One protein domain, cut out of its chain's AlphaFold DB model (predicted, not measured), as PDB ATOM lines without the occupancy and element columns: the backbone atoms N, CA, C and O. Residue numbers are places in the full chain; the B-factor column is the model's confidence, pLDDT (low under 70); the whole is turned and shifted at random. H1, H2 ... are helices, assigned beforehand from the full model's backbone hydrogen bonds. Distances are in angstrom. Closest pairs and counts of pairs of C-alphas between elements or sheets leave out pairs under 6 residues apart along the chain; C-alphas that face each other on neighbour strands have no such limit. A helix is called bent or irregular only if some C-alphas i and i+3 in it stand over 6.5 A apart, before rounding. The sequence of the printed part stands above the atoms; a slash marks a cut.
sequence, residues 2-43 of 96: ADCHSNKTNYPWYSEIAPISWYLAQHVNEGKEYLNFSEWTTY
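This is residues 2 to 43 of the 96 residues of the protein "Heme-binding domain-containing protein" of Lutibacter sp (UniProt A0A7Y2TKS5). One long helix, H2, makes one side of a narrow rod; the unnamed stretch of residues 2 to 12 runs along its other side, with the short H1 at the turn between them and residues 35 to 43 as a tail past H2's far end. The printed part has 42 residues with two named helices, H1 then H2, and no named strand. Its class is all helix, though under half of the residues, 19, are in named elements. It is only just loose, close to compact, with a radius of gyration of the C-alphas of 11.0 A, and spans 34 by 16 by 10 A.

H2, residues 20 to 34, is 21.6 A long, from C-alpha 20 at (-7.443, -9.769, 36.825) to C-alpha 34 at (3.307, -28.319, 39.640). H1, residues 13 to 16, begins at C-alpha 13 at (-0.565, -3.356, 41.944); it is only just irregular, with C-alphas 13 and 16 6.6 A apart.

H2 touches H1 only at the corner by their tight link, with residues 20 to 24 of H2 alone; the closest C-alphas, of Ser 15 and Ser 21, are 4.5 A apart. In H2 every O i to N i+4 pair is within hydrogen-bond range; H1 is too short for such a pair, and its one O i to N i+3 pair is not within range.

The two C-alphas farthest apart, of Ala 18 and Thr 41, are 34.1 A apart. The printed part has no cut, and no printed residue is under 70 in pLDDT.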
ATOM      1  N   ALA A   2      10.101 -17.615  41.390       92.25
ATOM      2  CA  ALA A   2       9.637 -17.686  42.782       92.25
ATOM      3  C   ALA A   2       8.298 -16.978  43.054       92.25
ATOM      4  O   ALA A   2       7.520 -17.481  43.856       92.25
ATOM      5  N   ASP A   3       7.991 -15.870  42.373       91.25
ATOM      6  CA  ASP A   3       6.716 -15.176  42.603       91.25
ATOM      7  C   ASP A   3       5.501 -16.060  42.269       91.25
ATOM      8  O   ASP A   3       4.495 -16.005  42.970       91.25
ATOM      9  N   CYS A   4       5.601 -16.941  41.270       93.69
ATOM     10  CA  CYS A   4       4.524 -17.874  40.922       93.69
ATOM     11  C   CYS A   4       4.666 -19.221  41.648       93.69
ATOM     12  O   CYS A   4       3.670 -19.791  42.068       93.69
ATOM     13  N   HIS A   5       5.895 -19.701  41.858       96.38
ATOM     14  CA  HIS A   5       6.193 -21.037  42.391       96.38
ATOM     15  C   HIS A   5       6.646 -21.030  43.862       96.38
ATOM     16  O   HIS A   5       7.444 -21.868  44.270       96.38
ATOM     17  N   SER A   6       6.233 -20.064  44.683       95.94
ATOM     18  CA  SER A   6       6.567 -20.058  46.117       95.94
ATOM     19  C   SER A   6       5.465 -19.447  46.973       95.94
ATOM     20  O   SER A   6       4.636 -18.674  46.491       95.94
ATOM     21  N   ASN A   7       5.471 -19.723  48.276       94.56
ATOM     22  CA  ASN A   7       4.523 -19.120  49.220       94.56
ATOM     23  C   ASN A   7       4.764 -17.616  49.441       94.56
ATOM     24  O   ASN A   7       3.979 -16.969  50.133       94.56
ATOM     25  N   LYS A   8       5.818 -17.044  48.846       90.94
ATOM     26  CA  LYS A   8       6.120 -15.615  48.889       90.94
ATOM     27  C   LYS A   8       6.030 -15.019  47.485       90.94
ATOM     28  O   LYS A   8       7.018 -14.948  46.761       90.94
ATOM     29  N   THR A   9       4.831 -14.570  47.137       87.00
ATOM     30  CA  THR A   9       4.541 -13.894  45.870       87.00
ATOM     31  C   THR A   9       4.588 -12.380  46.061       87.00
ATOM     32  O   THR A   9       3.843 -11.846  46.884       87.00
ATOM     33  N   ASN A  10       5.430 -11.675  45.302       88.44
ATOM     34  CA  ASN A  10       5.352 -10.217  45.224       88.44
ATOM     35  C   ASN A  10       4.292  -9.833  44.191       88.44
ATOM     36  O   ASN A  10       4.544  -9.829  42.986       88.44
ATOM     37  N   TYR A  11       3.086  -9.543  44.669       87.81
ATOM     38  CA  TYR A  11       1.985  -9.194  43.786       87.81
ATOM     39  C   TYR A  11       2.132  -7.768  43.221       87.81
ATOM     40  O   TYR A  11       2.427  -6.832  43.970       87.81
ATOM     41  N   PRO A  12       1.936  -7.577  41.904       87.75
ATOM     42  CA  PRO A  12       1.904  -6.255  41.285       87.75
ATOM     43  C   PRO A  12       0.608  -5.522  41.648       87.75
ATOM     44  O   PRO A  12      -0.396  -6.152  41.944       87.75
ATOM     45  N   TRP A  13       0.584  -4.192  41.541       90.62
ATOM     46  CA  TRP A  13      -0.565  -3.356  41.944       90.62
ATOM     47  C   TRP A  13      -1.922  -3.767  41.338       90.62
ATOM     48  O   TRP A  13      -2.967  -3.519  41.932       90.62
ATOM     49  N   TYR A  14      -1.923  -4.385  40.153       88.12
ATOM     50  CA  TYR A  14      -3.142  -4.828  39.476       88.12
ATOM     51  C   TYR A  14      -3.711  -6.144  40.041       88.12
ATOM     52  O   TYR A  14      -4.795  -6.555  39.628       88.12
ATOM     53  N   SER A  15      -3.024  -6.798  40.988       90.44
ATOM     54  CA  SER A  15      -3.490  -8.013  41.676       90.44
ATOM     55  C   SER A  15      -4.755  -7.808  42.498       90.44
ATOM     56  O   SER A  15      -5.383  -8.786  42.880       90.44
ATOM     57  N   GLU A  16      -5.134  -6.559  42.767       92.75
ATOM     58  CA  GLU A  16      -6.312  -6.200  43.561       92.75
ATOM     59  C   GLU A  16      -7.538  -5.867  42.691       92.75
ATOM     60  O   GLU A  16      -8.615  -5.570  43.205       92.75
ATOM     61  N   ILE A  17      -7.404  -5.903  41.360       93.81
ATOM     62  CA  ILE A  17      -8.450  -5.465  40.429       93.81
ATOM     63  C   ILE A  17      -9.143  -6.673  39.809       93.81
ATOM     64  O   ILE A  17      -8.536  -7.436  39.061       93.81
ATOM     65  N   ALA A  18     -10.442  -6.834  40.055       94.12
ATOM     66  CA  ALA A  18     -11.232  -7.870  39.391       94.12
ATOM     67  C   ALA A  18     -11.497  -7.514  37.909       94.12
ATOM     68  O   ALA A  18     -11.727  -6.341  37.599       94.12
ATOM     69  N   PRO A  19     -11.503  -8.494  36.981       93.19
ATOM     70  CA  PRO A  19     -11.307  -9.937  37.193       93.19
ATOM     71  C   PRO A  19      -9.834 -10.395  37.155       93.19
ATOM     72  O   PRO A  19      -9.560 -11.587  37.281       93.19
ATOM     73  N   ILE A  20      -8.881  -9.473  36.972       91.62
ATOM     74  CA  ILE A  20      -7.443  -9.769  36.825       91.62
ATOM     75  C   ILE A  20      -6.895 -10.455  38.081       91.62
ATOM     76  O   ILE A  20      -6.125 -11.406  37.976       91.62
ATOM     77  N   SER A  21      -7.338 -10.016  39.258       92.94
ATOM     78  CA  SER A  21      -6.992 -10.600  40.554       92.94
ATOM     79  C   SER A  21      -7.313 -12.094  40.639       92.94
ATOM     80  O   SER A  21      -6.483 -12.880  41.092       92.94
ATOM     81  N   TRP A  22      -8.484 -12.510  40.148       93.69
ATOM     82  CA  TRP A  22      -8.901 -13.915  40.144       93.69
ATOM     83  C   TRP A  22      -8.070 -14.751  39.184       93.69
ATOM     84  O   TRP A  22      -7.602 -15.822  39.558       93.69
ATOM     85  N   TYR A  23      -7.849 -14.236  37.973       91.75
ATOM     86  CA  TYR A  23      -7.000 -14.886  36.981       91.75
ATOM     87  C   TYR A  23      -5.577 -15.080  37.524       91.75
ATOM     88  O   TYR A  23      -5.041 -16.184  37.489       91.75
ATOM     89  N   LEU A  24      -4.984 -14.035  38.105       91.31
ATOM     90  CA  LEU A  24      -3.642 -14.101  38.678       91.31
ATOM     91  C   LEU A  24      -3.565 -15.109  39.832       91.31
ATOM     92  O   LEU A  24      -2.647 -15.925  39.861       91.31
ATOM     93  N   ALA A  25      -4.531 -15.080  40.753       92.19
ATOM     94  CA  ALA A  25      -4.591 -16.023  41.865       92.19
ATOM     95  C   ALA A  25      -4.720 -17.472  41.374       92.19
ATOM     96  O   ALA A  25      -4.015 -18.346  41.873       92.19
ATOM     97  N   GLN A  26      -5.565 -17.719  40.367       94.12
ATOM     98  CA  GLN A  26      -5.700 -19.035  39.746       94.12
ATOM     99  C   GLN A  26      -4.366 -19.508  39.156       94.12
ATOM    100  O   GLN A  26      -3.915 -20.594  39.499       94.12
ATOM    101  N   HIS A  27      -3.701 -18.682  38.344       93.31
ATOM    102  CA  HIS A  27      -2.421 -19.038  37.725       93.31
ATOM    103  C   HIS A  27      -1.300 -19.277  38.741       93.31
ATOM    104  O   HIS A  27      -0.483 -20.177  38.564       93.31
ATOM    105  N   VAL A  28      -1.240 -18.480  39.811       94.31
ATOM    106  CA  VAL A  28      -0.253 -18.675  40.882       94.31
ATOM    107  C   VAL A  28      -0.540 -19.959  41.663       94.31
ATOM    108  O   VAL A  28       0.399 -20.667  42.017       94.31
ATOM    109  N   ASN A  29      -1.809 -20.282  41.921       95.25
ATOM    110  CA  ASN A  29      -2.173 -21.535  42.581       95.25
ATOM    111  C   ASN A  29      -1.831 -22.744  41.706       95.25
ATOM    112  O   ASN A  29      -1.152 -23.646  42.185       95.25
ATOM    113  N   GLU A  30      -2.194 -22.714  40.424       95.31
ATOM    114  CA  GLU A  30      -1.865 -23.768  39.458       95.31
ATOM    115  C   GLU A  30      -0.344 -23.963  39.340       95.31
ATOM    116  O   GLU A  30       0.152 -25.079  39.450       95.31
ATOM    117  N   GLY A  31       0.437 -22.882  39.237       95.06
ATOM    118  CA  GLY A  31       1.901 -22.977  39.217       95.06
ATOM    119  C   GLY A  31       2.484 -23.689  40.448       95.06
ATOM    120  O   GLY A  31       3.432 -24.467  40.322       95.06
ATOM    121  N   LYS A  32       1.903 -23.473  41.637       96.38
ATOM    122  CA  LYS A  32       2.323 -24.132  42.888       96.38
ATOM    123  C   LYS A  32       1.935 -25.604  42.965       96.38
ATOM    124  O   LYS A  32       2.590 -26.333  43.706       96.38
ATOM    125  N   GLU A  33       0.904 -26.031  42.239       95.69
ATOM    126  CA  GLU A  33       0.522 -27.445  42.151       95.69
ATOM    127  C   GLU A  33       1.592 -28.260  41.413       95.69
ATOM    128  O   GLU A  33       1.928 -29.353  41.864       95.69
ATOM    129  N   TYR A  34       2.190 -27.695  40.358       95.44
ATOM    130  CA  TYR A  34       3.307 -28.319  39.640       95.44
ATOM    131  C   TYR A  34       4.637 -28.196  40.391       95.44
ATOM    132  O   TYR A  34       5.415 -29.140  40.442       95.44
ATOM    133  N   LEU A  35       4.927 -27.034  40.982       96.12
ATOM    134  CA  LEU A  35       6.168 -26.807  41.726       96.12
ATOM    135  C   LEU A  35       5.996 -25.670  42.735       96.12
ATOM    136  O   LEU A  35       5.775 -24.521  42.353       96.12
ATOM    137  N   ASN A  36       6.204 -25.963  44.021       97.50
ATOM    138  CA  ASN A  36       6.321 -24.952  45.068       97.50
ATOM    139  C   ASN A  36       7.683 -25.038  45.774       97.50
ATOM    140  O   ASN A  36       7.933 -25.918  46.596       97.50
ATOM    141  N   PHE A  37       8.562 -24.073  45.500       95.56
ATOM    142  CA  PHE A  37       9.889 -23.967  46.107       95.56
ATOM    143  C   PHE A  37       9.847 -23.858  47.635       95.56
ATOM    144  O   PHE A  37      10.777 -24.310  48.301       95.56
ATOM    145  N   SER A  38       8.788 -23.274  48.209       97.06
ATOM    146  CA  SER A  38       8.638 -23.172  49.667       97.06
ATOM    147  C   SER A  38       8.333 -24.515  50.328       97.06
ATOM    148  O   SER A  38       8.651 -24.691  51.499       97.06
ATOM    149  N   GLU A  39       7.769 -25.457  49.574       97.00
ATOM    150  CA  GLU A  39       7.365 -26.785  50.043       97.00
ATOM    151  C   GLU A  39       8.348 -27.880  49.608       97.00
ATOM    152  O   GLU A  39       8.127 -29.061  49.854       97.00
ATOM    153  N   TRP A  40       9.479 -27.519  48.990       95.38
ATOM    154  CA  TRP A  40      10.421 -28.501  48.447       95.38
ATOM    155  C   TRP A  40      10.844 -29.569  49.469       95.38
ATOM    156  O   TRP A  40      10.990 -30.747  49.142       95.38
ATOM    157  N   THR A  41      11.033 -29.180  50.730       96.31
ATOM    158  CA  THR A  41      11.447 -30.097  51.800       96.31
ATOM    159  C   THR A  41      10.324 -31.009  52.292       96.31
ATOM    160  O   THR A  41      10.632 -32.033  52.900       96.31
ATOM    161  N   THR A  42       9.058 -30.686  52.010       97.19
ATOM    162  CA  THR A  42       7.881 -31.454  52.439       97.19
ATOM    163  C   THR A  42       7.476 -32.520  51.418       97.19
ATOM    164  O   THR A  42       6.883 -33.531  51.797       97.19
ATOM    165  N   TYR A  43       7.871 -32.370  50.148       96.19
ATOM    166  CA  TYR A  43       7.643 -33.380  49.116       96.19
ATOM    167  C   TYR A  43       8.387 -34.694  49.385       96.19
ATOM    168  O   TYR A  43       9.571 -34.723  49.755       96.19
TER     169      TYR A  43